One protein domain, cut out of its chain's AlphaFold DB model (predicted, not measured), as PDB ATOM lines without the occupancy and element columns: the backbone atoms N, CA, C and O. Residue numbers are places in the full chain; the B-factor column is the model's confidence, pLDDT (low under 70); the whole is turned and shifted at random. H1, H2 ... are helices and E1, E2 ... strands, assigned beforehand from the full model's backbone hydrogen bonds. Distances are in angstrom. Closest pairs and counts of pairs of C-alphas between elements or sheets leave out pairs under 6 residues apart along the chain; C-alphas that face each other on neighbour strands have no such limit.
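Overview. This is residues 5 to 67 of the 72 residues of the protein "PfkB domain-containing protein" of Thermodesulfobacterium geofontis (UniProt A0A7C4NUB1). Picture a helical hairpin, H1 and H2, with a small two-stranded hairpin, E1 and E2, packed on residues 50 to 58 of H2. A long link, residues 20 to 31, leads from the strands to the far end of the helical hairpin, where H1 begins and H2 ends. The printed part has 63 residues, with two named strands and two named helices in the order E1, E2, H1, H2; the sheet order is E1 - E2, antiparallel, and the class is mixed, helices and strands. The whole is compact, with a radius of gyration of the C-alphas of 11.4 A, yet elongated in outline, spanning 35 by 22 by 14 A.

Arrangement. Start at E1, residues 8 to 12, and go on through a tight link to E2, residues 15 to 19. These neighbour strands are antiparallel and form a hairpin, with 156 degrees between their directions. Look at N 8 and O 19, 2.9 A apart, and at N 17 and O 10, 2.8 A apart; both pairs are within hydrogen-bond range. Past a long link you reach H1, residues 32 to 44, which is apart from E1. A tight link then brings you to H2, residues 50 to 65. H1 and H2 form a helical hairpin and touch, with the C-alphas of Gly 39 and Ala 57 closest at 4.3 A. They run opposite ways at a steep tilt of 37 degrees, only just past shallow. Compare H2 with the strands: its closest C-alphas to E2 are those of Gly 54 and Ile 19, 5.9 A apart, and to E1 those of Phe 50 and Ile 10, 7.3 A apart. In H1 and H2 every O i to N i+4 pair is within hydrogen-bond range.

Along the chain. Find C-alpha 8 at (-2.086, -51.650, 25.531); from there E1, residues 8 to 12, runs 13.0 A. E2, residues 15 to 19, runs 12.9 A. Find C-alpha 32 at (-12.360, -54.249, 19.686), where H1 begins; it runs 18.0 A to C-alpha 44. H2, the longest helix with 16 residues, runs 22.3 A from C-alpha 50 to C-alpha 65 at (-16.322, -57.530, 24.031).

Size, cuts and confidence. Look for the two C-alphas farthest apart at Gly 14 and Val 27, 36.0 A from each other. The C-alphas of Lys 5 and Arg 67, the first and last printed residues, are 16.9 A apart. The printed part has no cut, and its long link is E2 to H1, with 12 residues. In the B-factor column the mean pLDDT of the printed part of this model is 91.5, and no printed residue is under 70.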
ATOM      1  N   LYS A   5      -5.294 -59.292  25.183       86.06
ATOM      2  CA  LYS A   5      -5.404 -59.632  26.615       86.06
ATOM      3  C   LYS A   5      -4.311 -59.035  27.513       86.06
ATOM      4  O   LYS A   5      -4.461 -59.047  28.728       86.06
ATOM      5  N   LYS A   6      -3.205 -58.540  26.943       89.81
ATOM      6  CA  LYS A   6      -2.142 -57.850  27.696       89.81
ATOM      7  C   LYS A   6      -2.407 -56.346  27.852       89.81
ATOM      8  O   LYS A   6      -1.593 -55.653  28.449       89.81
ATOM      9  N   GLY A   7      -3.522 -55.844  27.323       93.38
ATOM     10  CA  GLY A   7      -3.898 -54.438  27.394       93.38
ATOM     11  C   GLY A   7      -3.321 -53.639  26.240       93.38
ATOM     12  O   GLY A   7      -3.450 -54.025  25.077       93.38
ATOM     13  N   SER A   8      -2.704 -52.504  26.539       96.00
ATOM     14  CA  SER A   8      -2.086 -51.650  25.531       96.00
ATOM     15  C   SER A   8      -0.924 -50.844  26.104       96.00
ATOM     16  O   SER A   8      -0.775 -50.696  27.314       96.00
ATOM     17  N   LEU A   9      -0.096 -50.330  25.203       97.12
ATOM     18  CA  LEU A   9       1.027 -49.459  25.509       97.12
ATOM     19  C   LEU A   9       0.862 -48.156  24.729       97.12
ATOM     20  O   LEU A   9       0.782 -48.170  23.493       97.12
ATOM     21  N   ILE A  10       0.800 -47.042  25.446       97.00
ATOM     22  CA  ILE A  10       0.783 -45.695  24.873       97.00
ATOM     23  C   ILE A  10       2.194 -45.131  25.012       97.00
ATOM     24  O   ILE A  10       2.782 -45.211  26.083       97.00
ATOM     25  N   TYR A  11       2.733 -44.576  23.931       96.62
ATOM     26  CA  TYR A  11       3.977 -43.815  23.966       96.62
ATOM     27  C   TYR A  11       3.651 -42.360  23.663       96.62
ATOM     28  O   TYR A  11       3.096 -42.062  22.602       96.62
ATOM     29  N   ALA A  12       3.941 -41.470  24.603       95.50
ATOM     30  CA  ALA A  12       3.665 -40.049  24.464       95.50
ATOM     31  C   ALA A  12       4.634 -39.237  25.320       95.50
ATOM     32  O   ALA A  12       5.006 -39.661  26.407       95.50
ATOM     33  N   LYS A  13       5.043 -38.061  24.826       94.75
ATOM     34  CA  LYS A  13       5.945 -37.140  25.543       94.75
ATOM     35  C   LYS A  13       7.247 -37.809  26.043       94.75
ATOM     36  O   LYS A  13       7.773 -37.437  27.080       94.75
ATOM     37  N   GLY A  14       7.775 -38.787  25.299       96.88
ATOM     38  CA  GLY A  14       8.995 -39.517  25.672       96.88
ATOM     39  C   GLY A  14       8.785 -40.655  26.679       96.88
ATOM     40  O   GLY A  14       9.735 -41.374  26.974       96.88
ATOM     41  N   GLU A  15       7.558 -40.861  27.157       97.06
ATOM     42  CA  GLU A  15       7.219 -41.822  28.204       97.06
ATOM     43  C   GLU A  15       6.298 -42.936  27.701       97.06
ATOM     44  O   GLU A  15       5.530 -42.776  26.747       97.06
ATOM     45  N   PHE A  16       6.364 -44.077  28.385       97.00
ATOM     46  CA  PHE A  16       5.493 -45.221  28.155       97.00
ATOM     47  C   PHE A  16       4.429 -45.329  29.248       97.00
ATOM     48  O   PHE A  16       4.746 -45.379  30.434       97.00
ATOM     49  N   TYR A  17       3.174 -45.477  28.834       97.25
ATOM     50  CA  TYR A  17       2.029 -45.715  29.708       97.25
ATOM     51  C   TYR A  17       1.460 -47.099  29.407       97.25
ATOM     52  O   TYR A  17       0.892 -47.341  28.336       97.25
ATOM     53  N   SER A  18       1.651 -48.024  30.347       97.31
ATOM     54  CA  SER A  18       1.098 -49.375  30.262       97.31
ATOM     55  C   SER A  18      -0.324 -49.379  30.802       97.31
ATOM     56  O   SER A  18      -0.566 -49.047  31.962       97.31
ATOM     57  N   ILE A  19      -1.273 -49.755  29.952       97.44
ATOM     58  CA  ILE A  19      -2.691 -49.772  30.277       97.44
ATOM     59  C   ILE A  19      -3.144 -51.229  30.337       97.44
ATOM     60  O   ILE A  19      -3.103 -51.912  29.309       97.44
ATOM     61  N   PRO A  20      -3.603 -51.721  31.497       94.25
ATOM     62  CA  PRO A  20      -4.070 -53.093  31.608       94.25
ATOM     63  C   PRO A  20      -5.332 -53.323  30.765       94.25
ATOM     64  O   PRO A  20      -6.169 -52.428  30.585       94.25
ATOM     65  N   ALA A  21      -5.481 -54.548  30.258       90.81
ATOM     66  CA  ALA A  21      -6.756 -54.992  29.707       90.81
ATOM     67  C   ALA A  21      -7.785 -55.072  30.837       90.81
ATOM     68  O   ALA A  21      -7.474 -55.544  31.933       90.81
ATOM     69  N   VAL A  22      -9.014 -54.648  30.562       90.06
ATOM     70  CA  VAL A  22     -10.134 -54.953  31.451       90.06
ATOM     71  C   VAL A  22     -10.562 -56.393  31.168       90.06
ATOM     72  O   VAL A  22     -10.818 -56.770  30.026       90.06
ATOM     73  N   VAL A  23     -10.562 -57.225  32.211       82.81
ATOM     74  CA  VAL A  23     -10.950 -58.635  32.108       82.81
ATOM     75  C   VAL A  23     -12.464 -58.709  31.971       82.81
ATOM     76  O   VAL A  23     -13.184 -58.204  32.827       82.81
ATOM     77  N   THR A  24     -12.933 -59.352  30.906       81.00
ATOM     78  CA  THR A  24     -14.355 -59.608  30.694       81.00
ATOM     79  C   THR A  24     -14.588 -60.883  29.879       81.00
ATOM     80  O   THR A  24     -13.653 -61.432  29.287       81.00
ATOM     81  N   SER A  25     -15.830 -61.364  29.864       80.62
ATOM     82  CA  SER A  25     -16.274 -62.475  29.028       80.62
ATOM     83  C   SER A  25     -16.205 -62.072  27.558       80.62
ATOM     84  O   SER A  25     -16.901 -61.162  27.113       80.62
ATOM     85  N   VAL A  26     -15.351 -62.752  26.793       80.75
ATOM     86  CA  VAL A  26     -15.166 -62.466  25.368       80.75
ATOM     87  C   VAL A  26     -16.253 -63.175  24.573       80.75
ATOM     88  O   VAL A  26     -16.210 -64.392  24.409       80.75
ATOM     89  N   VAL A  27     -17.213 -62.400  24.075       79.00
ATOM     90  CA  VAL A  27     -18.296 -62.891  23.217       79.00
ATOM     91  C   VAL A  27     -17.915 -62.758  21.741       79.00
ATOM     92  O   VAL A  27     -18.021 -63.719  20.986       79.00
ATOM     93  N   ASP A  28     -17.427 -61.583  21.332       78.56
ATOM     94  CA  ASP A  28     -16.945 -61.329  19.969       78.56
ATOM     95  C   ASP A  28     -15.819 -60.271  19.976       78.56
ATOM     96  O   ASP A  28     -16.090 -59.093  20.257       78.56
ATOM     97  N   PRO A  29     -14.566 -60.657  19.660       77.69
ATOM     98  CA  PRO A  29     -13.414 -59.758  19.667       77.69
ATOM     99  C   PRO A  29     -13.339 -58.819  18.455       77.69
ATOM    100  O   PRO A  29     -12.498 -57.914  18.439       77.69
ATOM    101  N   THR A  30     -14.183 -59.015  17.442       84.38
ATOM    102  CA  THR A  30     -14.157 -58.229  16.204       84.38
ATOM    103  C   THR A  30     -14.430 -56.752  16.495       84.38
ATOM    104  O   THR A  30     -15.325 -56.412  17.266       84.38
ATOM    105  N   GLY A  31     -13.630 -55.851  15.913       82.81
ATOM    106  CA  GLY A  31     -13.782 -54.398  16.096       82.81
ATOM    107  C   GLY A  31     -13.383 -53.861  17.479       82.81
ATOM    108  O   GLY A  31     -13.565 -52.676  17.760       82.81
ATOM    109  N   CYS A  32     -12.818 -54.693  18.365       85.94
ATOM    110  CA  CYS A  32     -12.360 -54.249  19.686       85.94
ATOM    111  C   CYS A  32     -11.219 -53.215  19.586       85.94
ATOM    112  O   CYS A  32     -11.191 -52.242  20.341       85.94
ATOM    113  N   GLY A  33     -10.323 -53.368  18.603       88.81
ATOM    114  CA  GLY A  33      -9.270 -52.386  18.315       88.81
ATOM    115  C   GLY A  33      -9.820 -51.031  17.857       88.81
ATOM    116  O   GLY A  33      -9.389 -49.995  18.365       88.81
ATOM    117  N   ASP A  34     -10.817 -51.036  16.971       92.19
ATOM    118  CA  ASP A  34     -11.473 -49.812  16.488       92.19
ATOM    119  C   ASP A  34     -12.222 -49.109  17.622       92.19
ATOM    120  O   ASP A  34     -12.108 -47.899  17.802       92.19
ATOM    121  N   THR A  35     -12.919 -49.890  18.451       92.25
ATOM    122  CA  THR A  35     -13.630 -49.395  19.635       92.25
ATOM    123  C   THR A  35     -12.663 -48.772  20.644       92.25
ATOM    124  O   THR A  35     -12.924 -47.688  21.170       92.25
ATOM    125  N   TYR A  36     -11.519 -49.422  20.885       94.56
ATOM    126  CA  TYR A  36     -10.452 -48.864  21.711       94.56
ATOM    127  C   TYR A  36      -9.987 -47.518  21.150       94.56
ATOM    128  O   TYR A  36      -9.894 -46.542  21.895       94.56
ATOM    129  N   MET A  37      -9.738 -47.429  19.840       95.31
ATOM    130  CA  MET A  37      -9.275 -46.176  19.253       95.31
ATOM    131  C   MET A  37     -10.321 -45.065  19.264       95.31
ATOM    132  O   MET A  37      -9.976 -43.924  19.571       95.31
ATOM    133  N   ALA A  38     -11.590 -45.377  19.009       95.38
ATOM    134  CA  ALA A  38     -12.675 -44.412  19.140       95.38
ATOM    135  C   ALA A  38     -12.754 -43.864  20.578       95.38
ATOM    136  O   ALA A  38     -12.818 -42.650  20.780       95.38
ATOM    137  N   GLY A  39     -12.658 -44.746  21.581       95.75
ATOM    138  CA  GLY A  39     -12.608 -44.361  22.993       95.75
ATOM    139  C   GLY A  39     -11.396 -43.484  23.326       95.75
ATOM    140  O   GLY A  39     -11.543 -42.463  24.000       95.75
ATOM    141  N   TYR A  40     -10.215 -43.839  22.812       96.75
ATOM    142  CA  TYR A  40      -8.988 -43.062  23.000       96.75
ATOM    143  C   TYR A  40      -9.126 -41.651  22.420       96.75
ATOM    144  O   TYR A  40      -8.863 -40.682  23.127       96.75
ATOM    145  N   ILE A  41      -9.563 -41.519  21.161       96.25
ATOM    146  CA  ILE A  41      -9.725 -40.214  20.499       96.25
ATOM    147  C   ILE A  41     -10.742 -39.364  21.260       96.25
ATOM    148  O   ILE A  41     -10.433 -38.229  21.614       96.25
ATOM    149  N   CYS A  42     -11.910 -39.924  21.585       96.31
ATOM    150  CA  CYS A  42     -12.966 -39.222  22.313       96.31
ATOM    151  C   CYS A  42     -12.458 -38.627  23.638       96.31
ATOM    152  O   CYS A  42     -12.654 -37.442  23.914       96.31
ATOM    153  N   LYS A  43     -11.730 -39.417  24.438       97.12
ATOM    154  CA  LYS A  43     -11.196 -38.944  25.722       97.12
ATOM    155  C   LYS A  43      -9.998 -38.008  25.557       97.12
ATOM    156  O   LYS A  43      -9.854 -37.067  26.335       97.12
ATOM    157  N   ARG A  44      -9.172 -38.198  24.525       95.94
ATOM    158  CA  ARG A  44      -8.009 -37.343  24.229       95.94
ATOM    159  C   ARG A  44      -8.392 -35.902  23.883       95.94
ATOM    160  O   ARG A  44      -7.574 -35.012  24.098       95.94
ATOM    161  N   LEU A  45      -9.609 -35.670  23.384       96.06
ATOM    162  CA  LEU A  45     -10.139 -34.326  23.116       96.06
ATOM    163  C   LEU A  45     -10.403 -33.512  24.393       96.06
ATOM    164  O   LEU A  45     -10.505 -32.293  24.318       96.06
ATOM    165  N   THR A  46     -10.524 -34.166  25.553       96.19
ATOM    166  CA  THR A  46     -10.885 -33.519  26.829       96.19
ATOM    167  C   THR A  46      -9.875 -33.754  27.953       96.19
ATOM    168  O   THR A  46     -10.039 -33.205  29.038       96.19
ATOM    169  N   SER A  47      -8.830 -34.556  27.720       96.31
ATOM    170  CA  SER A  47      -7.796 -34.880  28.707       96.31
ATOM    171  C   SER A  47      -6.410 -34.953  28.056       96.31
ATOM    172  O   SER A  47      -6.266 -35.275  26.872       96.31
ATOM    173  N   GLU A  48      -5.381 -34.667  28.852       95.19
ATOM    174  CA  GLU A  48      -3.970 -34.913  28.529       95.19
ATOM    175  C   GLU A  48      -3.339 -36.017  29.391       95.19
ATOM    176  O   GLU A  48      -2.168 -36.347  29.201       95.19
ATOM    177  N   ASP A  49      -4.096 -36.610  30.316       97.00
ATOM    178  CA  ASP A  49      -3.622 -37.724  31.133       97.00
ATOM    179  C   ASP A  49      -3.716 -39.029  30.331       97.00
ATOM    180  O   ASP A  49      -4.780 -39.635  30.181       97.00
ATOM    181  N   PHE A  50      -2.578 -39.483  29.809       96.88
ATOM    182  CA  PHE A  50      -2.497 -40.695  28.994       96.88
ATOM    183  C   PHE A  50      -2.895 -41.973  29.745       96.88
ATOM    184  O   PHE A  50      -3.410 -42.901  29.114       96.88
ATOM    185  N   ASN A  51      -2.731 -42.025  31.072       96.69
ATOM    186  CA  ASN A  51      -3.233 -43.142  31.872       96.69
ATOM    187  C   ASN A  51      -4.761 -43.134  31.912       96.69
ATOM    188  O   ASN A  51      -5.391 -44.176  31.726       96.69
ATOM    189  N   GLU A  52      -5.363 -41.970  32.150       97.06
ATOM    190  CA  GLU A  52      -6.817 -41.815  32.177       97.06
ATOM    191  C   GLU A  52      -7.436 -42.134  30.808       97.06
ATOM    192  O   GLU A  52      -8.378 -42.927  30.712       97.06
ATOM    193  N   ILE A  53      -6.864 -41.574  29.738       98.12
ATOM    194  CA  ILE A  53      -7.305 -41.792  28.356       98.12
ATOM    195  C   ILE A  53      -7.245 -43.279  28.001       98.12
ATOM    196  O   ILE A  53      -8.217 -43.837  27.486       98.12
ATOM    197  N   GLY A  54      -6.127 -43.940  28.305       97.12
ATOM    198  CA  GLY A  54      -5.954 -45.364  28.045       97.12
ATOM    199  C   GLY A  54      -6.941 -46.234  28.819       97.12
ATOM    200  O   GLY A  54      -7.562 -47.131  28.245       97.12
ATOM    201  N   LYS A  55      -7.143 -45.957  30.114       96.88
ATOM    202  CA  LYS A  55      -8.116 -46.687  30.945       96.88
ATOM    203  C   LYS A  55      -9.540 -46.535  30.413       96.88
ATOM    204  O   LYS A  55     -10.273 -47.522  30.362       96.88
ATOM    205  N   PHE A  56      -9.918 -45.332  29.980       96.75
ATOM    206  CA  PHE A  56     -11.215 -45.091  29.354       96.75
ATOM    207  C   PHE A  56     -11.376 -45.913  28.069       96.75
ATOM    208  O   PHE A  56     -12.333 -46.674  27.946       96.75
ATOM    209  N   ALA A  57     -10.404 -45.841  27.157       96.12
ATOM    210  CA  ALA A  57     -10.396 -46.615  25.916       96.12
ATOM    211  C   ALA A  57     -10.497 -48.134  26.160       96.12
ATOM    212  O   ALA A  57     -11.306 -48.813  25.528       96.12
ATOM    213  N   SER A  58      -9.735 -48.655  27.131       95.25
ATOM    214  CA  SER A  58      -9.750 -50.070  27.537       95.25
ATOM    215  C   SER A  58     -11.131 -50.507  28.041       95.25
ATOM    216  O   SER A  58     -11.629 -51.578  27.680       95.25
ATOM    217  N   LYS A  59     -11.806 -49.647  28.815       94.06
ATOM    218  CA  LYS A  59     -13.158 -49.908  29.324       94.06
ATOM    219  C   LYS A  59     -14.206 -49.916  28.208       94.06
ATOM    220  O   LYS A  59     -15.018 -50.835  28.165       94.06
ATOM    221  N   ILE A  60     -14.174 -48.947  27.290       92.50
ATOM    222  CA  ILE A  60     -15.115 -48.887  26.156       92.50
ATOM    223  C   ILE A  60     -14.948 -50.104  25.237       92.50
ATOM    224  O   ILE A  60     -15.934 -50.733  24.858       92.50
ATOM    225  N   ALA A  61     -13.704 -50.495  24.949       91.25
ATOM    226  CA  ALA A  61     -13.408 -51.696  24.174       91.25
ATOM    227  C   ALA A  61     -13.947 -52.973  24.842       91.25
ATOM    228  O   ALA A  61     -14.507 -53.838  24.174       91.25
ATOM    229  N   SER A  62     -13.850 -53.063  26.168       88.19
ATOM    230  CA  SER A  62     -14.326 -54.232  26.917       88.19
ATOM    231  C   SER A  62     -15.850 -54.324  26.982       88.19
ATOM    232  O   SER A  62     -16.393 -55.417  26.874       88.19
ATOM    233  N   LEU A  63     -16.556 -53.191  27.016       86.44
ATOM    234  CA  LEU A  63     -18.018 -53.177  26.873       86.44
ATOM    235  C   LEU A  63     -18.481 -53.696  25.504       86.44
ATOM    236  O   LEU A  63     -19.538 -54.320  25.416       86.44
ATOM    237  N   LYS A  64     -17.701 -53.472  24.434       80.94
ATOM    238  CA  LYS A  64     -17.951 -54.143  23.150       80.94
ATOM    239  C   LYS A  64     -17.735 -55.646  23.326       80.94
ATOM    240  O   LYS A  64     -18.597 -56.413  22.924       80.94
ATOM    241  N   LEU A  65     -16.623 -56.092  23.914       77.31
ATOM    242  CA  LEU A  65     -16.322 -57.530  24.031       77.31
ATOM    243  C   LEU A  65     -17.459 -58.353  24.667       77.31
ATOM    244  O   LEU A  65     -17.631 -59.510  24.289       77.31
ATOM    245  N   GLU A  66     -18.248 -57.748  25.557       75.56
ATOM    246  CA  GLU A  66     -19.424 -58.341  26.212       75.56
ATOM    247  C   GLU A  66     -20.690 -58.405  25.333       75.56
ATOM    248  O   GLU A  66     -21.651 -59.093  25.678       75.56
ATOM    249  N   ARG A  67     -20.726 -57.688  24.204       70.69
ATOM    250  CA  ARG A  67     -21.897 -57.542  23.329       70.69
ATOM    251  C   ARG A  67     -21.636 -58.093  21.920       70.69
ATOM    252  O   ARG A  67     -20.660 -57.758  21.243       70.69
TER     253      ARG A  67